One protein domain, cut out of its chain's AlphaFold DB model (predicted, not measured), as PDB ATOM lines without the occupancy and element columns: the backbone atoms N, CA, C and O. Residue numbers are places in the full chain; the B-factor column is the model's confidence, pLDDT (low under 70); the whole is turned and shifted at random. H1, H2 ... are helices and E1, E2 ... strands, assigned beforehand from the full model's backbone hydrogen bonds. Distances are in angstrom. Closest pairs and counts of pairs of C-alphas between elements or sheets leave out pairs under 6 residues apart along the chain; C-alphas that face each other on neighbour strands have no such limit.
ATOM      1  N   THR A 403     106.005  28.866  -7.365       96.69
ATOM      2  CA  THR A 403     105.811  29.169  -5.954       96.69
ATOM      3  C   THR A 403     105.578  30.659  -5.713       96.69
ATOM      4  O   THR A 403     106.144  31.531  -6.373       96.69
ATOM      5  N   TYR A 404     104.745  30.949  -4.723       97.44
ATOM      6  CA  TYR A 404     104.530  32.266  -4.149       97.44
ATOM      7  C   TYR A 404     104.816  32.188  -2.658       97.44
ATOM      8  O   TYR A 404     104.373  31.256  -1.987       97.44
ATOM      9  N   THR A 405     105.502  33.195  -2.128       97.62
ATOM     10  CA  THR A 405     105.746  33.321  -0.691       97.62
ATOM     11  C   THR A 405     105.327  34.712  -0.243       97.62
ATOM     12  O   THR A 405     105.804  35.713  -0.783       97.62
ATOM     13  N   LYS A 406     104.437  34.786   0.749       96.12
ATOM     14  CA  LYS A 406     103.965  36.036   1.361       96.12
ATOM     15  C   LYS A 406     104.281  36.066   2.849       96.12
ATOM     16  O   LYS A 406     104.313  35.034   3.511       96.12
ATOM     17  N   ARG A 407     104.460  37.264   3.392       96.31
ATOM     18  CA  ARG A 407     104.526  37.505   4.834       96.31
ATOM     19  C   ARG A 407     103.125  37.428   5.436       96.31
ATOM     20  O   ARG A 407     102.199  38.074   4.950       96.31
ATOM     21  N   THR A 408     102.977  36.647   6.498       95.00
ATOM     22  CA  THR A 408     101.693  36.429   7.193       95.00
ATOM     23  C   THR A 408     101.295  37.614   8.071       95.00
ATOM     24  O   THR A 408     100.114  37.821   8.320       95.00
ATOM     25  N   GLY A 409     102.276  38.390   8.542       93.69
ATOM     26  CA  GLY A 409     102.082  39.447   9.534       93.69
ATOM     27  C   GLY A 409     102.130  38.970  10.990       93.69
ATOM     28  O   GLY A 409     102.045  39.807  11.883       93.69
ATOM     29  N   CYS A 410     102.299  37.667  11.241       93.62
ATOM     30  CA  CYS A 410     102.323  37.092  12.593       93.62
ATOM     31  C   CYS A 410     103.547  37.522  13.409       93.62
ATOM     32  O   CYS A 410     103.470  37.669  14.626       93.62
ATOM     33  N   ASP A 411     104.686  37.718  12.742       93.12
ATOM     34  CA  ASP A 411     105.921  38.186  13.369       93.12
ATOM     35  C   ASP A 411     106.041  39.720  13.339       93.12
ATOM     36  O   ASP A 411     106.488  40.339  14.306       93.12
ATOM     37  N   ASP A 412     105.614  40.334  12.233       91.50
ATOM     38  CA  ASP A 412     105.563  41.780  12.044       91.50
ATOM     39  C   ASP A 412     104.327  42.168  11.225       91.50
ATOM     40  O   ASP A 412     104.301  42.075   9.993       91.50
ATOM     41  N   LEU A 413     103.311  42.685  11.915       89.44
ATOM     42  CA  LEU A 413     102.046  43.096  11.311       89.44
ATOM     43  C   LEU A 413     102.205  44.221  10.271       89.44
ATOM     44  O   LEU A 413     101.336  44.410   9.426       89.44
ATOM     45  N   THR A 414     103.314  44.971  10.283       88.31
ATOM     46  CA  THR A 414     103.598  45.980   9.243       88.31
ATOM     47  C   THR A 414     103.994  45.362   7.901       88.31
ATOM     48  O   THR A 414     104.041  46.066   6.892       88.31
ATOM     49  N   LYS A 415     104.276  44.055   7.875       92.00
ATOM     50  CA  LYS A 415     104.659  43.292   6.684       92.00
ATOM     51  C   LYS A 415     103.549  42.389   6.161       92.00
ATOM     52  O   LYS A 415     103.793  41.683   5.187       92.00
ATOM     53  N   ILE A 416     102.362  42.393   6.765       92.75
ATOM     54  CA  ILE A 416     101.246  41.535   6.350       92.75
ATOM     55  C   ILE A 416     100.986  41.614   4.837       92.75
ATOM     56  O   ILE A 416     100.958  42.694   4.250       92.75
ATOM     57  N   GLY A 417     100.850  40.455   4.193       92.81
ATOM     58  CA  GLY A 417     100.543  40.336   2.767       92.81
ATOM     59  C   GLY A 417     101.689  40.698   1.816       92.81
ATOM     60  O   GLY A 417     101.514  40.582   0.604       92.81
ATOM     61  N   THR A 418     102.855  41.118   2.323       95.12
ATOM     62  CA  THR A 418     103.980  41.494   1.454       95.12
ATOM     63  C   THR A 418     104.585  40.269   0.778       95.12
ATOM     64  O   THR A 418     104.824  39.246   1.423       95.12
ATOM     65  N   TYR A 419     104.828  40.356  -0.527       96.75
ATOM     66  CA  TYR A 419     105.493  39.298  -1.273       96.75
ATOM     67  C   TYR A 419     106.977  39.225  -0.912       96.75
ATOM     68  O   TYR A 419     107.668  40.239  -0.814       96.75
ATOM     69  N   VAL A 420     107.451  37.994  -0.753       96.69
ATOM     70  CA  VAL A 420     108.869  37.620  -0.670       96.69
ATOM     71  C   VAL A 420     109.301  36.954  -1.977       96.69
ATOM     72  O   VAL A 420     110.385  37.214  -2.486       96.69
ATOM     73  N   GLU A 421     108.422  36.123  -2.533       97.25
ATOM     74  CA  GLU A 421     108.592  35.439  -3.809       97.25
ATOM     75  C   GLU A 421     107.285  35.539  -4.588       97.25
ATOM     76  O   GLU A 421     106.198  35.359  -4.026       97.25
ATOM     77  N   TYR A 422     107.390  35.824  -5.880       96.12
ATOM     78  CA  TYR A 422     106.259  35.911  -6.787       96.12
ATOM     79  C   TYR A 422     106.526  35.014  -7.987       96.12
ATOM     80  O   TYR A 422     107.491  35.238  -8.712       96.12
ATOM     81  N   ASN A 423     105.667  34.021  -8.217       93.69
ATOM     82  CA  ASN A 423     105.728  33.157  -9.396       93.69
ATOM     83  C   ASN A 423     107.137  32.566  -9.655       93.69
ATOM     84  O   ASN A 423     107.623  32.580 -10.785       93.69
ATOM     85  N   GLY A 424     107.804  32.077  -8.604       93.31
ATOM     86  CA  GLY A 424     109.101  31.397  -8.689       93.31
ATOM     87  C   GLY A 424     110.334  32.303  -8.661       93.31
ATOM     88  O   GLY A 424     111.451  31.803  -8.789       93.31
ATOM     89  N   PHE A 425     110.176  33.625  -8.529       92.19
ATOM     90  CA  PHE A 425     111.308  34.550  -8.459       92.19
ATOM     91  C   PHE A 425     111.191  35.537  -7.293       92.19
ATOM     92  O   PHE A 425     110.104  35.943  -6.886       92.19
ATOM     93  N   THR A 426     112.342  35.943  -6.758       96.12
ATOM     94  CA  THR A 426     112.476  36.940  -5.675       96.12
ATOM     95  C   THR A 426     113.056  38.264  -6.175       96.12
ATOM     96  O   THR A 426     112.928  39.302  -5.527       96.12
ATOM     97  N   VAL A 427     113.669  38.246  -7.357       95.50
ATOM     98  CA  VAL A 427     114.233  39.399  -8.052       95.50
ATOM     99  C   VAL A 427     114.086  39.183  -9.552       95.50
ATOM    100  O   VAL A 427     114.201  38.055 -10.034       95.50
ATOM    101  N   ALA A 428     113.824  40.250 -10.301       93.69
ATOM    102  CA  ALA A 428     113.747  40.190 -11.753       93.69
ATOM    103  C   ALA A 428     114.458  41.378 -12.408       93.69
ATOM    104  O   ALA A 428     114.407  42.489 -11.878       93.69
ATOM    105  N   PRO A 429     115.092  41.180 -13.572       94.38
ATOM    106  CA  PRO A 429     115.614  42.278 -14.363       94.38
ATOM    107  C   PRO A 429     114.429  42.952 -15.070       94.38
ATOM    108  O   PRO A 429     113.644  42.288 -15.752       94.38
ATOM    109  N   VAL A 430     114.261  44.258 -14.863       95.06
ATOM    110  CA  VAL A 430     113.072  44.999 -15.332       95.06
ATOM    111  C   VAL A 430     113.395  46.037 -16.395       95.06
ATOM    112  O   VAL A 430     112.556  46.333 -17.243       95.06
ATOM    113  N   TRP A 431     114.612  46.581 -16.379       95.94
ATOM    114  CA  TRP A 431     114.979  47.687 -17.252       95.94
ATOM    115  C   TRP A 431     116.464  47.688 -17.604       95.94
ATOM    116  O   TRP A 431     117.295  47.200 -16.838       95.94
ATOM    117  N   VAL A 432     116.780  48.262 -18.766       95.56
ATOM    118  CA  VAL A 432     118.142  48.600 -19.181       95.56
ATOM    119  C   VAL A 432     118.194  50.095 -19.441       95.56
ATOM    120  O   VAL A 432     117.468  50.589 -20.302       95.56
ATOM    121  N   ASP A 433     119.070  50.807 -18.740       94.50
ATOM    122  CA  ASP A 433     119.362  52.198 -19.057       94.50
ATOM    123  C   ASP A 433     120.059  52.274 -20.423       94.50
ATOM    124  O   ASP A 433     121.161  51.751 -20.636       94.50
ATOM    125  N   LEU A 434     119.366  52.911 -21.365       94.12
ATOM    126  CA  LEU A 434     119.794  53.097 -22.747       94.12
ATOM    127  C   LEU A 434     120.662  54.354 -22.926       94.12
ATOM    128  O   LEU A 434     121.084  54.639 -24.047       94.12
ATOM    129  N   GLY A 435     120.878  55.132 -21.857       93.25
ATOM    130  CA  GLY A 435     121.543  56.438 -21.870       93.25
ATOM    131  C   GLY A 435     120.711  57.554 -22.510       93.25
ATOM    132  O   GLY A 435     121.099  58.722 -22.484       93.25
ATOM    133  N   GLU A 436     119.560  57.205 -23.083       94.19
ATOM    134  CA  GLU A 436     118.651  58.093 -23.790       94.19
ATOM    135  C   GLU A 436     117.206  57.672 -23.533       94.19
ATOM    136  O   GLU A 436     116.877  56.489 -23.414       94.19
ATOM    137  N   ARG A 437     116.308  58.655 -23.525       95.12
ATOM    138  CA  ARG A 437     114.872  58.431 -23.377       95.12
ATOM    139  C   ARG A 437     114.262  57.999 -24.717       95.12
ATOM    140  O   ARG A 437     113.687  58.808 -25.441       95.12
ATOM    141  N   ARG A 438     114.426  56.723 -25.063       95.31
ATOM    142  CA  ARG A 438     113.964  56.125 -26.327       95.31
ATOM    143  C   ARG A 438     113.474  54.695 -26.131       95.31
ATOM    144  O   ARG A 438     113.662  54.096 -25.079       95.31
ATOM    145  N   ASN A 439     112.889  54.133 -27.181       96.00
ATOM    146  CA  ASN A 439     112.610  52.703 -27.220       96.00
ATOM    147  C   ASN A 439     113.903  51.891 -27.383       96.00
ATOM    148  O   ASN A 439     114.831  52.345 -28.072       96.00
ATOM    149  N   PRO A 440     113.962  50.683 -26.796       95.06
ATOM    150  CA  PRO A 440     115.008  49.737 -27.129       95.06
ATOM    151  C   PRO A 440     114.862  49.297 -28.587       95.06
ATOM    152  O   PRO A 440     113.766  49.191 -29.141       95.06
ATOM    153  N   THR A 441     115.993  49.046 -29.223       93.88
ATOM    154  CA  THR A 441     116.063  48.440 -30.547       93.88
ATOM    155  C   THR A 441     115.825  46.935 -30.449       93.88
ATOM    156  O   THR A 441     116.062  46.310 -29.415       93.88
ATOM    157  N   LEU A 442     115.427  46.318 -31.561       90.06
ATOM    158  CA  LEU A 442     115.265  44.865 -31.638       90.06
ATOM    159  C   LEU A 442     116.560  44.108 -31.282       90.06
ATOM    160  O   LEU A 442     116.515  43.065 -30.638       90.06
ATOM    161  N   ALA A 443     117.721  44.650 -31.660       89.88
ATOM    162  CA  ALA A 443     119.015  44.069 -31.313       89.88
ATOM    163  C   ALA A 443     119.281  44.110 -29.797       89.88
ATOM    164  O   ALA A 443     119.756  43.123 -29.240       89.88
ATOM    165  N   GLU A 444     118.941  45.216 -29.126       92.69
ATOM    166  CA  GLU A 444     119.069  45.353 -27.668       92.69
ATOM    167  C   GLU A 444     118.142  44.380 -26.926       92.69
ATOM    168  O   GLU A 444     118.592  43.721 -25.988       92.69
ATOM    169  N   LEU A 445     116.890  44.227 -27.377       91.25
ATOM    170  CA  LEU A 445     115.943  43.253 -26.818       91.25
ATOM    171  C   LEU A 445     116.438  41.812 -26.986       91.25
ATOM    172  O   LEU A 445     116.453  41.038 -26.032       91.25
ATOM    173  N   ASN A 446     116.931  41.459 -28.174       85.88
ATOM    174  CA  ASN A 446     117.424  40.109 -28.443       85.88
ATOM    175  C   ASN A 446     118.695  39.760 -27.670       85.88
ATOM    176  O   ASN A 446     118.871  38.609 -27.248       85.88
ATOM    177  N   ALA A 447     119.562  40.751 -27.466       86.81
ATOM    178  CA  ALA A 447     120.754  40.616 -26.646       86.81
ATOM    179  C   ALA A 447     120.425  40.548 -25.148       86.81
ATOM    180  O   ALA A 447     121.172  39.921 -24.408       86.81
ATOM    181  N   PHE A 448     119.312  41.132 -24.686       87.88
ATOM    182  CA  PHE A 448     118.969  41.184 -23.261       87.88
ATOM    183  C   PHE A 448     118.981  39.809 -22.595       87.88
ATOM    184  O   PHE A 448     119.561  39.648 -21.531       87.88
ATOM    185  N   SER A 449     118.458  38.784 -23.267       78.69
ATOM    186  CA  SER A 449     118.486  37.398 -22.773       78.69
ATOM    187  C   SER A 449     119.882  36.841 -22.427       78.69
ATOM    188  O   SER A 449     119.959  35.858 -21.698       78.69
ATOM    189  N   SER A 450     120.978  37.432 -22.922       79.12
ATOM    190  CA  SER A 450     122.347  36.991 -22.614       79.12
ATOM    191  C   SER A 450     123.027  37.766 -21.479       79.12
ATOM    192  O   SER A 450     124.090  37.347 -21.038       79.12
ATOM    193  N   TYR A 451     122.482  38.908 -21.039       83.50
ATOM    194  CA  TYR A 451     123.104  39.746 -19.995       83.50
ATOM    195  C   TYR A 451     122.128  40.285 -18.938       83.50
ATOM    196  O   TYR A 451     122.559  40.765 -17.891       83.50
ATOM    197  N   GLY A 452     120.822  40.216 -19.188       84.69
ATOM    198  CA  GLY A 452     119.746  40.602 -18.284       84.69
ATOM    199  C   GLY A 452     119.557  39.558 -17.191       84.69
ATOM    200  O   GLY A 452     118.555  38.856 -17.171       84.69
ATOM    201  N   THR A 453     120.544  39.429 -16.308       85.62
ATOM    202  CA  THR A 453     120.510  38.565 -15.123       85.62
ATOM    203  C   THR A 453     120.710  39.397 -13.861       85.62
ATOM    204  O   THR A 453     121.431  40.394 -13.874       85.62
ATOM    205  N   CYS A 454     120.090  38.972 -12.760       90.31
ATOM    206  CA  CYS A 454     120.238  39.606 -11.449       90.31
ATOM    207  C   CYS A 454     121.261  38.923 -10.539       90.31
ATOM    208  O   CYS A 454     121.532  39.428  -9.455       90.31
ATOM    209  N   GLU A 455     121.870  37.818 -10.979       85.12
ATOM    210  CA  GLU A 455     122.965  37.172 -10.241       85.12
ATOM    211  C   GLU A 455     124.268  37.976 -10.334       85.12
ATOM    212  O   GLU A 455     125.074  38.004  -9.405       85.12
ATOM    213  N   SER A 456     124.495  38.633 -11.470       82.56
ATOM    214  CA  SER A 456     125.645  39.506 -11.722       82.56
ATOM    215  C   SER A 456     125.246  40.587 -12.728       82.56
ATOM    216  O   SER A 456     125.664  40.535 -13.887       82.56
ATOM    217  N   PRO A 457     124.382  41.537 -12.317       85.44
ATOM    218  CA  PRO A 457     123.842  42.535 -13.226       85.44
ATOM    219  C   PRO A 457     124.955  43.442 -13.744       85.44
ATOM    220  O   PRO A 457     125.811  43.919 -12.993       85.44
ATOM    221  N   VAL A 458     124.932  43.704 -15.048       89.06
ATOM    222  CA  VAL A 458     125.753  44.765 -15.639       89.06
ATOM    223  C   VAL A 458     125.260  46.131 -15.152       89.06
ATOM    224  O   VAL A 458     124.098  46.290 -14.789       89.06
ATOM    225  N   ALA A 459     126.141  47.134 -15.149       91.06
ATOM    226  CA  ALA A 459     125.890  48.416 -14.480       91.06
ATOM    227  C   ALA A 459     124.639  49.176 -14.963       91.06
ATOM    228  O   ALA A 459     124.108  49.990 -14.217       91.06
ATOM    229  N   ASN A 460     124.185  48.934 -16.194       93.12
ATOM    230  CA  ASN A 460     123.002  49.569 -16.766       93.12
ATOM    231  C   ASN A 460     121.734  48.702 -16.691       93.12
ATOM    232  O   ASN A 460     120.714  49.112 -17.230       93.12
ATOM    233  N   VAL A 461     121.771  47.520 -16.065       95.44
ATOM    234  CA  VAL A 461     120.580  46.689 -15.829       95.44
ATOM    235  C   VAL A 461     120.026  46.976 -14.441       95.44
ATOM    236  O   VAL A 461     120.718  46.817 -13.436       95.44
ATOM    237  N   THR A 462     118.743  47.320 -14.381       96.25
ATOM    238  CA  THR A 462     118.008  47.433 -13.125       96.25
ATOM    239  C   THR A 462     117.342  46.109 -12.790       96.25
ATOM    240  O   THR A 462     116.493  45.608 -13.535       96.25
ATOM    241  N   CYS A 463     117.691  45.583 -11.622       96.19
ATOM    242  CA  CYS A 463     117.031  44.451 -10.991       96.19
ATOM    243  C   CYS A 463     116.103  44.939  -9.885       96.19
ATOM    244  O   CYS A 463     116.512  45.713  -9.020       96.19
ATOM    245  N   PHE A 464     114.857  44.479  -9.917       95.88
ATOM    246  CA  PHE A 464     113.836  44.839  -8.950       95.88
ATOM    247  C   PHE A 464     113.547  43.650  -8.036       95.88
ATOM    248  O   PHE A 464     113.202  42.564  -8.507       95.88
ATOM    249  N   ASN A 465     113.700  43.857  -6.730       96.38
ATOM    250  CA  ASN A 465     113.339  42.857  -5.730       96.38
ATOM    251  C   ASN A 465     111.821  42.817  -5.575       96.38
ATOM    252  O   ASN A 465     111.179  43.858  -5.409       96.38
ATOM    253  N   VAL A 466     111.261  41.611  -5.566       96.31
ATOM    254  CA  VAL A 466     109.855  41.398  -5.230       96.31
ATOM    255  C   VAL A 466     109.587  42.026  -3.864       96.31
ATOM    256  O   VAL A 466     110.278  41.759  -2.881       96.31
ATOM    257  N   SER A 467     108.631  42.948  -3.837       93.31
ATOM    258  CA  SER A 467     108.276  43.733  -2.659       93.31
ATOM    259  C   SER A 467     106.893  44.353  -2.845       93.31
ATOM    260  O   SER A 467     106.412  44.477  -3.968       93.31
ATOM    261  N   GLY A 468     106.253  44.742  -1.743       93.44
ATOM    262  CA  GLY A 468     104.868  45.220  -1.755       93.44
ATOM    263  C   GLY A 468     103.844  44.092  -1.620       93.44
ATOM    264  O   GLY A 468     104.199  42.924  -1.485       93.44
ATOM    265  N   THR A 469     102.568  44.458  -1.593       92.69
ATOM    266  CA  THR A 469     101.414  43.555  -1.435       92.69
ATOM    267  C   THR A 469     100.601  43.511  -2.732       92.69
ATOM    268  O   THR A 469     100.910  44.224  -3.678       92.69
ATOM    269  N   ASP A 470      99.543  42.714  -2.794       89.19
ATOM    270  CA  ASP A 470      98.518  42.794  -3.849       89.19
ATOM    271  C   ASP A 470      97.350  43.732  -3.483       89.19
ATOM    272  O   ASP A 470      96.317  43.733  -4.148       89.19
ATOM    273  N   GLY A 471      97.485  44.513  -2.404       86.31
ATOM    274  CA  GLY A 471      96.445  45.415  -1.910       86.31
ATOM    275  C   GLY A 471      95.294  44.726  -1.171       86.31
ATOM    276  O   GLY A 471      94.347  45.406  -0.786       86.31
ATOM    277  N   THR A 472      95.360  43.407  -0.939       84.44
ATOM    278  CA  THR A 472      94.295  42.659  -0.239       84.44
ATOM    279  C   THR A 472      94.393  42.724   1.284       84.44
ATOM    280  O   THR A 472      93.424  42.419   1.976       84.44
ATOM    281  N   ALA A 473      95.540  43.145   1.823       82.06
ATOM    282  CA  ALA A 473      95.765  43.256   3.258       82.06
ATOM    283  C   ALA A 473      96.549  44.525   3.605       82.06
ATOM    284  O   ALA A 473      97.532  44.875   2.953       82.06
ATOM    285  N   LEU A 474      96.128  45.187   4.681       84.06
ATOM    286  CA  LEU A 474      96.833  46.295   5.314       84.06
ATOM    287  C   LEU A 474      96.838  46.077   6.823       84.06
ATOM    288  O   LEU A 474      95.930  45.457   7.377       84.06
ATOM    289  N   LYS A 475      97.847  46.630   7.500       85.25
ATOM    290  CA  LYS A 475      97.886  46.637   8.964       85.25
ATOM    291  C   LYS A 475      96.595  47.275   9.510       85.25
ATOM    292  O   LYS A 475      96.292  48.397   9.096       85.25
ATOM    293  N   PRO A 476      95.874  46.631  10.447       82.44
ATOM    294  CA  PRO A 476      94.669  47.193  11.044       82.44
ATOM    295  C   PRO A 476      94.965  48.435  11.898       82.44
ATOM    296  O   PRO A 476      96.002  48.531  12.555       82.44
ATOM    297  N   GLY A 477      94.004  49.367  11.917       76.50
ATOM    298  CA  GLY A 477      94.081  50.617  12.683       76.50
ATOM    299  C   GLY A 477      93.925  50.458  14.200       76.50
ATOM    300  O   GLY A 477      94.361  51.319  14.964       76.50
ATOM    301  N   GLY A 478      93.315  49.351  14.633       78.62
ATOM    302  CA  GLY A 478      93.082  49.033  16.038       78.62
ATOM    303  C   GLY A 478      91.873  49.727  16.673       78.62
ATOM    304  O   GLY A 478      91.042  50.344  15.999       78.62
ATOM    305  N   VAL A 479      91.756  49.610  18.002       77.69
ATOM    306  CA  VAL A 479      90.652  50.180  18.801       77.69
ATOM    307  C   VAL A 479      91.180  51.091  19.900       77.69
ATOM    308  O   VAL A 479      92.138  50.778  20.603       77.69
ATOM    309  N   THR A 480      90.508  52.225  20.082       72.38
ATOM    310  CA  THR A 480      90.756  53.188  21.157       72.38
ATOM    311  C   THR A 480      89.598  53.197  22.157       72.38
ATOM    312  O   THR A 480      88.536  52.625  21.915       72.38
ATOM    313  N   ILE A 481      89.749  53.925  23.268       69.31
ATOM    314  CA  ILE A 481      88.648  54.158  24.225       69.31
ATOM    315  C   ILE A 481      87.424  54.847  23.600       69.31
ATOM    316  O   ILE A 481      86.337  54.783  24.168       69.31
ATOM    317  N   ASN A 482      87.601  55.496  22.444       72.31
ATOM    318  CA  ASN A 482      86.544  56.188  21.707       72.31
ATOM    319  C   ASN A 482      85.923  55.313  20.601       72.31
ATOM    320  O   ASN A 482      85.074  55.800  19.861       72.31
ATOM    321  N   GLY A 483      86.331  54.043  20.485       70.69
ATOM    322  CA  GLY A 483      85.887  53.109  19.447       70.69
ATOM    323  C   GLY A 483      86.995  52.728  18.463       70.69
ATOM    324  O   GLY A 483      88.176  52.996  18.707       70.69
ATOM    325  N   MET A 484      86.607  52.071  17.364       73.12
ATOM    326  CA  MET A 484      87.522  51.705  16.275       73.12
ATOM    327  C   MET A 484      88.259  52.934  15.742       73.12
ATOM    328  O   MET A 484      87.690  54.027  15.684       73.12
ATOM    329  N   ALA A 485      89.528  52.759  15.375       72.06
ATOM    330  CA  ALA A 485      90.293  53.814  14.733       72.06
ATOM    331  C   ALA A 485      89.553  54.297  13.476       72.06
ATOM    332  O   ALA A 485      89.208  53.516  12.595       72.06
ATOM    333  N   THR A 486      89.297  55.603  13.402       67.62
ATOM    334  CA  THR A 486      88.590  56.226  12.273       67.62
ATOM    335  C   THR A 486      89.529  56.601  11.127       67.62
ATOM    336  O   THR A 486      89.080  57.115  10.108       67.62
ATOM    337  N   GLN A 487      90.834  56.390  11.301       69.25
ATOM    338  CA  GLN A 487      91.886  56.648  10.320       69.25
ATOM    339  C   GLN A 487      92.673  55.365  10.067       69.25
ATOM    340  O   GLN A 487      92.803  54.526  10.962       69.25
ATOM    341  N   THR A 488      93.193  55.218   8.852       72.88
ATOM    342  CA  THR A 488      94.095  54.118   8.512       72.88
ATOM    343  C   THR A 488      95.429  54.283   9.228       72.88
ATOM    344  O   THR A 488      95.897  55.389   9.480       72.88
ATOM    345  N   THR A 489      96.073  53.163   9.537       74.50
ATOM    346  CA  THR A 489      97.452  53.115  10.053       74.50
ATOM    347  C   THR A 489      98.512  53.279   8.970       74.50
ATOM    348  O   THR A 489      99.692  53.387   9.297       74.50
ATOM    349  N   ALA A 490      98.105  53.268   7.702       78.38
ATOM    350  CA  ALA A 490      98.966  53.456   6.546       78.38
ATOM    351  C   ALA A 490      98.493  54.673   5.741       78.38
ATOM    352  O   ALA A 490      97.321  54.742   5.361       78.38
ATOM    353  N   ASP A 491      99.416  55.596   5.471       84.81
ATOM    354  CA  ASP A 491      99.213  56.705   4.529       84.81
ATOM    355  C   ASP A 491      99.500  56.268   3.083       84.81
ATOM    356  O   ASP A 491      98.976  56.854   2.136       84.81
ATOM    357  N   SER A 492     100.302  55.215   2.910       89.62
ATOM    358  CA  SER A 492     100.594  54.579   1.629       89.62
ATOM    359  C   SER A 492     101.023  53.119   1.802       89.62
ATOM    360  O   SER A 492     101.380  52.683   2.900       89.62
ATOM    361  N   PHE A 493     100.988  52.362   0.709       91.12
ATOM    362  CA  PHE A 493     101.562  51.026   0.598       91.12
ATOM    363  C   PHE A 493     102.098  50.784  -0.816       91.12
ATOM    364  O   PHE A 493     101.673  51.421  -1.776       91.12
ATOM    365  N   GLU A 494     103.020  49.837  -0.941       93.62
ATOM    366  CA  GLU A 494     103.544  49.393  -2.232       93.62
ATOM    367  C   GLU A 494     102.687  48.240  -2.766       93.62
ATOM    368  O   GLU A 494     102.499  47.236  -2.072       93.62
ATOM    369  N   SER A 495     102.168  48.376  -3.986       94.38
ATOM    370  CA  SER A 495     101.394  47.346  -4.684       94.38
ATOM    371  C   SER A 495     102.253  46.673  -5.750       94.38
ATOM    372  O   SER A 495     102.642  47.306  -6.732       94.38
ATOM    373  N   TYR A 496     102.546  45.385  -5.590       95.19
ATOM    374  CA  TYR A 496     103.347  44.630  -6.546       95.19
ATOM    375  C   TYR A 496     102.540  44.289  -7.801       95.19
ATOM    376  O   TYR A 496     101.490  43.654  -7.727       95.19
ATOM    377  N   THR A 497     103.046  44.680  -8.970       91.25
ATOM    378  CA  THR A 497     102.418  44.394 -10.263       91.25
ATOM    379  C   THR A 497     103.208  43.313 -10.987       91.25
ATOM    380  O   THR A 497     104.219  43.601 -11.626       91.25
ATOM    381  N   GLY A 498     102.732  42.065 -10.939       89.19
ATOM    382  CA  GLY A 498     103.430  40.915 -11.529       89.19
ATOM    383  C   GLY A 498     103.753  41.059 -13.022       89.19
ATOM    384  O   GLY A 498     104.822  40.637 -13.454       89.19
ATOM    385  N   ALA A 499     102.882  41.713 -13.801       86.56
ATOM    386  CA  ALA A 499     103.100  41.951 -15.233       86.56
ATOM    387  C   ALA A 499     104.292  42.887 -15.515       86.56
ATOM    388  O   ALA A 499     105.050  42.661 -16.455       86.56
ATOM    389  N   ALA A 500     104.478  43.917 -14.682       90.00
ATOM    390  CA  ALA A 500     105.581  44.871 -14.800       90.00
ATOM    391  C   ALA A 500     106.809  44.480 -13.963       90.00
ATOM    392  O   ALA A 500     107.888  45.038 -14.144       90.00
ATOM    393  N   LYS A 501     106.644  43.509 -13.057       94.19
ATOM    394  CA  LYS A 501     107.642  43.028 -12.094       94.19
ATOM    395  C   LYS A 501     108.203  44.118 -11.170       94.19
ATOM    396  O   LYS A 501     109.290  43.956 -10.620       94.19
ATOM    397  N   ILE A 502     107.441  45.189 -10.964       94.31
ATOM    398  CA  ILE A 502     107.767  46.320 -10.087       94.31
ATOM    399  C   ILE A 502     106.650  46.546  -9.067       94.31
ATOM    400  O   ILE A 502     105.521  46.084  -9.255       94.31
ATOM    401  N   ALA A 503     106.963  47.275  -8.001       94.31
ATOM    402  CA  ALA A 503     105.970  47.789  -7.070       94.31
ATOM    403  C   ALA A 503     105.578  49.225  -7.435       94.31
ATOM    404  O   ALA A 503     106.411  50.004  -7.900       94.31
ATOM    405  N   ILE A 504     104.300  49.542  -7.250       92.12
ATOM    406  CA  ILE A 504     103.726  50.857  -7.508       92.12
ATOM    407  C   ILE A 504     103.229  51.434  -6.177       92.12
ATOM    408  O   ILE A 504     102.441  50.762  -5.500       92.12
ATOM    409  N   PRO A 505     103.611  52.671  -5.816       92.00
ATOM    410  CA  PRO A 505     103.132  53.303  -4.599       92.00
ATOM    411  C   PRO A 505     101.655  53.683  -4.732       92.00
ATOM    412  O   PRO A 505     101.233  54.357  -5.677       92.00
ATOM    413  N   ILE A 506     100.872  53.278  -3.741       92.88
ATOM    414  CA  ILE A 506      99.450  53.566  -3.608       92.88
ATOM    415  C   ILE A 506      99.246  54.356  -2.316       92.88
ATOM    416  O   ILE A 506      99.597  53.887  -1.236       92.88
ATOM    417  N   SER A 507      98.671  55.554  -2.414       92.25
ATOM    418  CA  SER A 507      98.573  56.502  -1.296       92.25
ATOM    419  C   SER A 507      97.127  56.849  -0.967       92.25
ATOM    420  O   SER A 507      96.255  56.839  -1.839       92.25
ATOM    421  N   SER A 508      96.864  57.186   0.294       90.06
ATOM    422  CA  SER A 508      95.569  57.703   0.732       90.06
ATOM    423  C   SER A 508      95.262  59.026   0.032       90.06
ATOM    424  O   SER A 508      96.074  59.951   0.027       90.06
ATOM    425  N   VAL A 509      94.051  59.149  -0.512       89.62
ATOM    426  CA  VAL A 509      93.548  60.416  -1.075       89.62
ATOM    427  C   VAL A 509      92.713  61.209  -0.067       89.62
ATOM    428  O   VAL A 509      91.949  62.094  -0.452       89.62
ATOM    429  N   ASN A 510      92.814  60.873   1.228       85.38
ATOM    430  CA  ASN A 510      92.084  61.512   2.332       85.38
ATOM    431  C   ASN A 510      90.566  61.614   2.092       85.38
ATOM    432  O   ASN A 510      89.909  62.553   2.541       85.38
ATOM    433  N   THR A 511      90.010  60.651   1.355       89.25
ATOM    434  CA  THR A 511      88.580  60.570   1.049       89.25
ATOM    435  C   THR A 511      87.994  59.371   1.772       89.25
ATOM    436  O   THR A 511      88.437  58.243   1.552       89.25
ATOM    437  N   ILE A 512      86.986  59.625   2.606       87.75
ATOM    438  CA  ILE A 512      86.227  58.593   3.314       87.75
ATOM    439  C   ILE A 512      84.950  58.303   2.526       87.75
ATOM    440  O   ILE A 512      84.268  59.228   2.079       87.75
ATOM    441  N   VAL A 513      84.642  57.023   2.342       88.75
ATOM    442  CA  VAL A 513      83.430  56.537   1.681       88.75
ATOM    443  C   VAL A 513      82.706  55.614   2.649       88.75
ATOM    444  O   VAL A 513      83.286  54.633   3.100       88.75
ATOM    445  N   ASP A 514      81.444  55.902   2.946       88.12
ATOM    446  CA  ASP A 514      80.606  54.973   3.702       88.12
ATOM    447  C   ASP A 514      80.038  53.908   2.758       88.12
ATOM    448  O   ASP A 514      79.402  54.229   1.750       88.12
ATOM    449  N   TYR A 515      80.266  52.642   3.091       84.00
ATOM    450  CA  TYR A 515      79.759  51.484   2.364       84.00
ATOM    451  C   TYR A 515      79.187  50.483   3.366       84.00
ATOM    452  O   TYR A 515      79.890  50.049   4.274       84.00
ATOM    453  N   ASP A 516      77.890  50.185   3.258       85.94
ATOM    454  CA  ASP A 516      77.163  49.267   4.149       85.94
ATOM    455  C   ASP A 516      77.390  49.512   5.657       85.94
ATOM    456  O   ASP A 516      77.458  48.596   6.471       85.94
ATOM    457  N   GLY A 517      77.482  50.789   6.047       80.88
ATOM    458  CA  GLY A 517      77.684  51.196   7.442       80.88
ATOM    459  C   GLY A 517      79.135  51.108   7.930       80.88
ATOM    460  O   GLY A 517      79.382  51.342   9.113       80.88
ATOM    461  N   VAL A 518      80.083  50.816   7.037       81.75
ATOM    462  CA  VAL A 518      81.527  50.825   7.292       81.75
ATOM    463  C   VAL A 518      82.165  52.018   6.582       81.75
ATOM    464  O   VAL A 518      81.977  52.216   5.382       81.75
ATOM    465  N   SER A 519      82.945  52.814   7.314       84.31
ATOM    466  CA  SER A 519      83.715  53.916   6.734       84.31
ATOM    467  C   SER A 519      85.026  53.395   6.142       84.31
ATOM    468  O   SER A 519      85.912  52.936   6.862       84.31
ATOM    469  N   LEU A 520      85.155  53.485   4.822       87.12
ATOM    470  CA  LEU A 520      86.319  53.055   4.051       87.12
ATOM    471  C   LEU A 520      87.180  54.255   3.656       87.12
ATOM    472  O   LEU A 520      86.667  55.330   3.347       87.12
ATOM    473  N   HIS A 521      88.497  54.060   3.608       87.56
ATOM    474  CA  HIS A 521      89.445  55.075   3.145       87.56
ATOM    475  C   HIS A 521      89.873  54.771   1.721       87.56
ATOM    476  O   HIS A 521      90.264  53.649   1.401       87.56
ATOM    477  N   ARG A 522      89.798  55.775   0.850       90.75
ATOM    478  CA  ARG A 522      90.202  55.623  -0.544       90.75
ATOM    479  C   ARG A 522      91.713  55.769  -0.677       90.75
ATOM    480  O   ARG A 522      92.284  56.774  -0.254       90.75
ATOM    481  N   PHE A 523      92.309  54.809  -1.369       92.50
ATOM    482  CA  PHE A 523      93.683  54.869  -1.842       92.50
ATOM    483  C   PHE A 523      93.711  54.928  -3.371       92.50
ATOM    484  O   PHE A 523      92.831  54.374  -4.032       92.50
ATOM    485  N   SER A 524      94.708  55.599  -3.939       91.81
ATOM    486  CA  SER A 524      94.963  55.582  -5.379       91.81
ATOM    487  C   SER A 524      96.450  55.726  -5.682       91.81
ATOM    488  O   SER A 524      97.215  56.264  -4.879       91.81
ATOM    489  N   ALA A 525      96.854  55.291  -6.875       91.31
ATOM    490  CA  ALA A 525      98.128  55.717  -7.434       91.31
ATOM    491  C   ALA A 525      98.114  57.242  -7.648       91.31
ATOM    492  O   ALA A 525      97.057  57.834  -7.902       91.31
ATOM    493  N   HIS A 526      99.279  57.876  -7.536       89.25
ATOM    494  CA  HIS A 526      99.425  59.284  -7.890       89.25
ATOM    495  C   HIS A 526      99.335  59.493  -9.410       89.25
ATOM    496  O   HIS A 526      99.596  58.590 -10.199       89.25
ATOM    497  N   THR A 527      98.974  60.703  -9.838       88.56
ATOM    498  CA  THR A 527      98.831  61.031 -11.268       88.56
ATOM    499  C   THR A 527     100.160  61.050 -12.024       88.56
ATOM    500  O   THR A 527     100.160  60.879 -13.235       88.56
ATOM    501  N   ASP A 528     101.278  61.252 -11.325       89.62
ATOM    502  CA  ASP A 528     102.644  61.280 -11.865       89.62
ATOM    503  C   ASP A 528     103.361  59.922 -11.745       89.62
ATOM    504  O   ASP A 528     104.549  59.804 -12.048       89.62
ATOM    505  N   VAL A 529     102.646  58.861 -11.350       91.06
ATOM    506  CA  VAL A 529     103.221  57.518 -11.156       91.06
ATOM    507  C   VAL A 529     103.848  56.938 -12.429       91.06
ATOM    508  O   VAL A 529     104.724  56.087 -12.350       91.06
ATOM    509  N   VAL A 530     103.425  57.423 -13.600       92.75
ATOM    510  CA  VAL A 530     103.940  57.047 -14.928       92.75
ATOM    511  C   VAL A 530     104.696  58.186 -15.630       92.75
ATOM    512  O   VAL A 530     104.990  58.102 -16.827       92.75
ATOM    513  N   ASP A 531     105.026  59.257 -14.907       94.44
ATOM    514  CA  ASP A 531     105.831  60.360 -15.428       94.44
ATOM    515  C   ASP A 531     107.328  60.071 -15.328       94.44
ATOM    516  O   ASP A 531     107.801  59.305 -14.490       94.44
ATOM    517  N   TYR A 532     108.106  60.721 -16.189       95.56
ATOM    518  CA  TYR A 532     109.555  60.642 -16.123       95.56
ATOM    519  C   TYR A 532     110.094  61.423 -14.914       95.56
ATOM    520  O   TYR A 532     109.990  62.649 -14.847       95.56
ATOM    521  N   THR A 533     110.742  60.704 -14.001       94.31
ATOM    522  CA  THR A 533     111.563  61.225 -12.898       94.31
ATOM    523  C   THR A 533     112.835  60.382 -12.803       94.31
ATOM    524  O   THR A 533     112.869  59.285 -13.356       94.31
ATOM    525  N   ASP A 534     113.874  60.838 -12.098       90.94
ATOM    526  CA  ASP A 534     115.119  60.057 -11.967       90.94
ATOM    527  C   ASP A 534     114.878  58.668 -11.339       90.94
ATOM    528  O   ASP A 534     115.498  57.687 -11.743       90.94
ATOM    529  N   GLY A 535     113.939  58.563 -10.389       91.25
ATOM    530  CA  GLY A 535     113.549  57.282  -9.790       91.25
ATOM    531  C   GLY A 535     112.746  56.398 -10.748       91.25
ATOM    532  O   GLY A 535     113.037  55.215 -10.897       91.25
ATOM    533  N   ASN A 536     111.783  56.988 -11.454       94.12
ATOM    534  CA  ASN A 536     110.925  56.296 -12.418       94.12
ATOM    535  C   ASN A 536     111.730  55.783 -13.627       94.12
ATOM    536  O   ASN A 536     111.596  54.627 -14.034       94.12
ATOM    537  N   ALA A 537     112.653  56.596 -14.140       93.75
ATOM    538  CA  ALA A 537     113.515  56.246 -15.264       93.75
ATOM    539  C   ALA A 537     114.405  55.028 -14.970       93.75
ATOM    540  O   ALA A 537     114.694  54.255 -15.884       93.75
ATOM    541  N   ALA A 538     114.778  54.800 -13.704       93.50
ATOM    542  CA  ALA A 538     115.550  53.627 -13.301       93.50
ATOM    543  C   ALA A 538     114.802  52.305 -13.553       93.50
ATOM    544  O   ALA A 538     115.443  51.267 -13.694       93.50
ATOM    545  N   THR A 539     113.472  52.325 -13.661       94.75
ATOM    546  CA  THR A 539     112.638  51.144 -13.956       94.75
ATOM    547  C   THR A 539     111.936  51.227 -15.315       94.75
ATOM    548  O   THR A 539     111.039  50.440 -15.605       94.75
ATOM    549  N   GLY A 540     112.352  52.161 -16.180       95.31
ATOM    550  CA  GLY A 540     111.772  52.344 -17.515       95.31
ATOM    551  C   GLY A 540     110.432  53.080 -17.532       95.31
ATOM    552  O   GLY A 540     109.789  53.174 -18.579       95.31
ATOM    553  N   THR A 541     109.995  53.624 -16.399       96.06
ATOM    554  CA  THR A 541     108.796  54.454 -16.314       96.06
ATOM    555  C   THR A 541     109.040  55.825 -16.954       96.06
ATOM    556  O   THR A 541     110.103  56.432 -16.808       96.06
ATOM    557  N   GLY A 542     108.050  56.329 -17.688       95.50
ATOM    558  CA  GLY A 542     108.147  57.564 -18.456       95.50
ATOM    559  C   GLY A 542     109.018  57.441 -19.712       95.50
ATOM    560  O   GLY A 542     109.404  58.464 -20.281       95.50
ATOM    561  N   VAL A 543     109.361  56.229 -20.161       95.50
ATOM    562  CA  VAL A 543     110.153  55.983 -21.378       95.50
ATOM    563  C   VAL A 543     109.261  55.337 -22.451       95.50
ATOM    564  O   VAL A 543     108.579  54.358 -22.160       95.50
ATOM    565  N   PRO A 544     109.248  55.835 -23.704       95.69
ATOM    566  CA  PRO A 544     110.007  56.972 -24.238       95.69
ATOM    567  C   PRO A 544     109.363  58.336 -23.941       95.69
ATOM    568  O   PRO A 544     110.007  59.365 -24.117       95.69
ATOM    569  N   VAL A 545     108.108  58.363 -23.493       95.88
ATOM    570  CA  VAL A 545     107.346  59.580 -23.167       95.88
ATOM    571  C   VAL A 545     106.562  59.380 -21.865       95.88
ATOM    572  O   VAL A 545     106.458  58.258 -21.372       95.88
ATOM    573  N   ASN A 546     106.057  60.465 -21.270       96.38
ATOM    574  CA  ASN A 546     105.288  60.408 -20.022       96.38
ATOM    575  C   ASN A 546     103.987  59.623 -20.230       96.38
ATOM    576  O   ASN A 546     103.411  59.650 -21.321       96.38
ATOM    577  N   GLY A 547     103.509  58.959 -19.179       94.69
ATOM    578  CA  GLY A 547     102.283  58.160 -19.218       94.69
ATOM    579  C   GLY A 547     102.474  56.688 -19.549       94.69
ATOM    580  O   GLY A 547     101.479  55.974 -19.669       94.69
ATOM    581  N   LEU A 548     103.720  56.238 -19.729       95.56
ATOM    582  CA  LEU A 548     104.048  54.872 -20.117       95.56
ATOM    583  C   LEU A 548     104.998  54.226 -19.110       95.56
ATOM    584  O   LEU A 548     106.024  54.799 -18.753       95.56
ATOM    585  N   GLN A 549     104.702  52.992 -18.730       95.94
ATOM    586  CA  GLN A 549     105.667  52.058 -18.170       95.94
ATOM    587  C   GLN A 549     106.170  51.163 -19.301       95.94
ATOM    588  O   GLN A 549     105.390  50.430 -19.913       95.94
ATOM    589  N   GLN A 550     107.471  51.211 -19.573       95.62
ATOM    590  CA  GLN A 550     108.084  50.385 -20.602       95.62
ATOM    591  C   GLN A 550     108.240  48.940 -20.106       95.62
ATOM    592  O   GLN A 550     108.844  48.700 -19.063       95.62
ATOM    593  N   LEU A 551     107.709  47.972 -20.859       95.06
ATOM    594  CA  LEU A 551     107.734  46.542 -20.514       95.06
ATOM    595  C   LEU A 551     108.597  45.715 -21.470       95.06
ATOM    596  O   LEU A 551     108.652  44.487 -21.370       95.06
ATOM    597  N   SER A 552     109.283  46.367 -22.408       94.44
ATOM    598  CA  SER A 552     109.904  45.669 -23.535       94.44
ATOM    599  C   SER A 552     110.961  44.636 -23.146       94.44
ATOM    600  O   SER A 552     111.011  43.560 -23.732       94.44
ATOM    601  N   PHE A 553     111.784  44.918 -22.134       93.31
ATOM    602  CA  PHE A 553     112.780  43.955 -21.649       93.31
ATOM    603  C   PHE A 553     112.157  42.797 -20.862       93.31
ATOM    604  O   PHE A 553     112.684  41.689 -20.880       93.31
ATOM    605  N   VAL A 554     111.013  43.034 -20.215       91.00
ATOM    606  CA  VAL A 554     110.273  42.006 -19.470       91.00
ATOM    607  C   VAL A 554     109.538  41.058 -20.419       91.00
ATOM    608  O   VAL A 554     109.491  39.856 -20.170       91.00
ATOM    609  N   THR A 555     108.970  41.594 -21.499       89.56
ATOM    610  CA  THR A 555     108.105  40.863 -22.444       89.56
ATOM    611  C   THR A 555     108.832  40.375 -23.699       89.56
ATOM    612  O   THR A 555     108.337  39.483 -24.384       89.56
ATOM    613  N   GLY A 556     110.003  40.936 -24.012       89.25
ATOM    614  CA  GLY A 556     110.819  40.574 -25.175       89.25
ATOM    615  C   GLY A 556     110.434  41.276 -26.484       89.25
ATOM    616  O   GLY A 556     111.073  41.032 -27.502       89.25
ATOM    617  N   PHE A 557     109.434  42.158 -26.480       92.19
ATOM    618  CA  PHE A 557     109.004  42.955 -27.637       92.19
ATOM    619  C   PHE A 557     108.481  44.319 -27.178       92.19
ATOM    620  O   PHE A 557     108.241  44.516 -25.994       92.19
ATOM    621  N   LEU A 558     108.286  45.274 -28.096       93.62
ATOM    622  CA  LEU A 558     107.795  46.604 -27.719       93.62
ATOM    623  C   LEU A 558     106.374  46.548 -27.145       93.62
ATOM    624  O   LEU A 558     105.405  46.412 -27.889       93.62
ATOM    625  N   SER A 559     106.259  46.699 -25.827       93.69
ATOM    626  CA  SER A 559     104.994  46.702 -25.094       93.69
ATOM    627  C   SER A 559     105.033  47.699 -23.938       93.69
ATOM    628  O   SER A 559     106.085  47.961 -23.354       93.69
ATOM    629  N   TYR A 560     103.876  48.272 -23.617       94.38
ATOM    630  CA  TYR A 560     103.762  49.371 -22.662       94.38
ATOM    631  C   TYR A 560     102.534  49.171 -21.785       94.38
ATOM    632  O   TYR A 560     101.493  48.727 -22.270       94.38
ATOM    633  N   LEU A 561     102.643  49.563 -20.520       94.06
ATOM    634  CA  LEU A 561     101.499  49.762 -19.637       94.06
ATOM    635  C   LEU A 561     101.219  51.263 -19.522       94.06
ATOM    636  O   LEU A 561     102.143  52.070 -19.432       94.06
ATOM    637  N   SER A 562      99.946  51.644 -19.524       93.88
ATOM    638  CA  SER A 562      99.504  53.029 -19.376       93.88
ATOM    639  C   SER A 562      98.195  53.099 -18.596       93.88
ATOM    640  O   SER A 562      97.529  52.085 -18.368       93.88
ATOM    641  N   GLY A 563      97.805  54.309 -18.195       91.69
ATOM    642  CA  GLY A 563      96.423  54.551 -17.794       91.69
ATOM    643  C   GLY A 563      95.469  54.360 -18.987       91.69
ATOM    644  O   GLY A 563      95.871  54.618 -20.129       91.69
ATOM    645  N   PRO A 564      94.201  53.961 -18.763       91.75
ATOM    646  CA  PRO A 564      93.210  53.847 -19.831       91.75
ATOM    647  C   PRO A 564      93.150  55.124 -20.673       91.75
ATOM    648  O   PRO A 564      93.181  56.229 -20.128       91.75
ATOM    649  N   TYR A 565      93.096  54.978 -21.999       91.25
ATOM    650  CA  TYR A 565      93.123  56.106 -22.942       91.25
ATOM    651  C   TYR A 565      94.332  57.040 -22.799       91.25
ATOM    652  O   TYR A 565      94.254  58.215 -23.155       91.25
ATOM    653  N   PHE A 566      95.446  56.523 -22.274       93.00
ATOM    654  CA  PHE A 566      96.634  57.308 -21.944       93.00
ATOM    655  C   PHE A 566      96.322  58.482 -21.011       93.00
ATOM    656  O   PHE A 566      96.926  59.550 -21.125       93.00
ATOM    657  N   ILE A 567      95.369  58.312 -20.085       91.81
ATOM    658  CA  ILE A 567      95.133  59.309 -19.040       91.81
ATOM    659  C   ILE A 567      96.444  59.573 -18.286       91.81
ATOM    660  O   ILE A 567      97.188  58.646 -17.971       91.81
ATOM    661  N   TYR A 568      96.731  60.856 -18.050       90.38
ATOM    662  CA  TYR A 568      98.002  61.362 -17.509       90.38
ATOM    663  C   TYR A 568      99.232  61.189 -18.421       90.38
ATOM    664  O   TYR A 568     100.338  61.524 -18.015       90.38
ATOM    665  N   GLY A 569      99.061  60.721 -19.659       92.06
ATOM    666  CA  GLY A 569     100.148  60.569 -20.619       92.06
ATOM    667  C   GLY A 569     100.383  61.757 -21.542       92.06
ATOM    668  O   GLY A 569      99.616  62.721 -21.599       92.06
ATOM    669  N   ASP A 570     101.484  61.673 -22.288       93.44
ATOM    670  CA  ASP A 570     101.859  62.671 -23.282       93.44
ATOM    671  C   ASP A 570     100.849  62.731 -24.443       93.44
ATOM    672  O   ASP A 570     100.373  61.713 -24.947       93.44
ATOM    673  N   THR A 571     100.547  63.940 -24.923       91.62
ATOM    674  CA  THR A 571      99.559  64.145 -26.001       91.62
ATOM    675  C   THR A 571      99.945  63.495 -27.332       91.62
ATOM    676  O   THR A 571      99.063  63.209 -28.144       91.62
ATOM    677  N   SER A 572     101.229  63.201 -27.557       91.81
ATOM    678  CA  SER A 572     101.702  62.440 -28.724       91.81
ATOM    679  C   SER A 572     101.141  61.013 -28.793       91.81
ATOM    680  O   SER A 572     101.046  60.447 -29.885       91.81
ATOM    681  N   LEU A 573     100.692  60.451 -27.664       91.00
ATOM    682  CA  LEU A 573     100.076  59.123 -27.586       91.00
ATOM    683  C   LEU A 573      98.652  59.090 -28.162       91.00
ATOM    684  O   LEU A 573      98.152  58.033 -28.535       91.00
ATOM    685  N   LEU A 574      98.009  60.250 -28.326       87.62
ATOM    686  CA  LEU A 574      96.627  60.377 -28.804       87.62
ATOM    687  C   LEU A 574      96.512  60.384 -30.342       87.62
ATOM    688  O   LEU A 574      95.574  60.937 -30.921       87.62
ATOM    689  N   SER A 575      97.478  59.779 -31.034       80.19
ATOM    690  CA  SER A 575      97.547  59.737 -32.500       80.19
ATOM    691  C   SER A 575      96.628  58.689 -33.146       80.19
ATOM    692  O   SER A 575      96.594  58.592 -34.371       80.19
ATOM    693  N   VAL A 576      95.827  57.958 -32.366       81.00
ATOM    694  CA  VAL A 576      94.793  57.020 -32.843       81.00
ATOM    695  C   VAL A 576      93.444  57.742 -32.972       81.00
ATOM    696  O   VAL A 576      93.195  58.742 -32.296       81.00
ATOM    697  N   GLN A 577      92.581  57.320 -33.899       85.94
ATOM    698  CA  GLN A 577      91.229  57.867 -34.035       85.94
ATOM    699  C   GLN A 577      90.202  56.930 -33.398       85.94
ATOM    700  O   GLN A 577      90.007  55.819 -33.876       85.94
ATOM    701  N   MET A 578      89.512  57.407 -32.361       86.25
ATOM    702  CA  MET A 578      88.343  56.721 -31.811       86.25
ATOM    703  C   MET A 578      87.141  56.925 -32.740       86.25
ATOM    704  O   MET A 578      86.809  58.064 -33.087       86.25
ATOM    705  N   THR A 579      86.492  55.838 -33.133       82.62
ATOM    706  CA  THR A 579      85.198  55.836 -33.820       82.62
ATOM    707  C   THR A 579      84.094  55.521 -32.814       82.62
ATOM    708  O   THR A 579      84.327  54.770 -31.869       82.62
ATOM    709  N   GLN A 580      82.922  56.137 -32.995       64.06
ATOM    710  CA  GLN A 580      81.737  55.844 -32.179       64.06
ATOM    711  C   GLN A 580      81.138  54.492 -32.553       64.06
ATOM    712  O   GLN A 580      81.086  54.215 -33.773       64.06
TER     713      GLN A 580
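This is residues 403 to 580 of the 580 residues of an uncharacterized protein of Hyaloperonospora arabidopsidis (strain Emoy2) (UniProt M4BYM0). A loose body of short strand pairs, small helices and loops fills one end, and two long arms reach from it to the other: the twisted hairpin of E6 and E7, and the loop within residues 466 to 491 with its tip near Ile 481. E5 lies near the middle, H1 at the end far from that tip, the small hairpin of E1 and E2 at one side, and the tail of residues 575 to 580 sticks out. The 178 printed residues run E1 E2 E3 H1 E4 E5 E6 E7 H2 E8 H3 E9 H4; the largest sheet, E5 - E6 - E7, is antiparallel, as are the pairs E1 - E2, E3 - E4 and E8 - E9. The class is mixed, helices and strands, with under half of the residues in named elements. The whole is only just loose, close to compact, with a radius of gyration of the C-alphas of 19.1 A and spans of 63 by 47 by 29 A.

Find C-alpha 492 at (100.594, 54.579, 1.629), where E5, residues 492 to 497, begins its 15.8 A. E6, residues 502 to 515, covers 31.1 A and bends by 83 degrees at residue 512; E7, residues 518 to 525, covers 22.7 A. Look next for E3, residues 427 to 432, 15.0 A long, and E4, residues 461 to 465, 13.0 A. H1, residues 442 to 451, is 14.9 A long. E1, residues 403 to 407, starts at C-alpha 403, (105.811, 29.169, -5.954), and E2 is residues 419 to 421. The short ones are H2, 534 to 537; E8, 548 to 550; H3, 552 to 555; E9, 560 to 562; and H4, 571 to 574, ending at C-alpha 574, (96.627, 60.377, -28.804).

Start at the strongly twisted meander E5 E6 E7, each strand the antiparallel neighbour of the one before: N 495 and O 504 are 2.8 A apart, N 513 and O 520 2.8 A. Beyond it, the closest C-alphas of E4 and E6, Phe 464 and Ile 502, are 6.3 A apart. E3 and E4 are antiparallel, with N 430 and O 462 at 2.9 A. The closest C-alphas of E3 and H3, Val 430 and Val 554, are 5.8 A apart. H1 and H3 only just touch, with 3 pairs of C-alphas within 8 A, the closest being Leu 445 and Phe 553 at 6.1 A. Look also at N 549 and O 561, 2.8 A apart between E8 and E9, and N 420 and O 405, 2.8 A in the hairpin E1 and E2. H2 and H4 touch no helix and are not on the sheet E5 E6 E7. In H1, 3 of 6 O i to N i+4 pairs are within hydrogen-bond range; H2, H3 and H4 are too short for one.

The C-alphas of Ala 443 and Ile 481, the two farthest apart, are 64.1 A apart. The printed part has no cut and ends at the chain's last residue. The links E1 to E2 and E4 to E5 are long. The mean pLDDT of the printed part is 89.8, and residues 481, 486 to 487 and 580 are under 70.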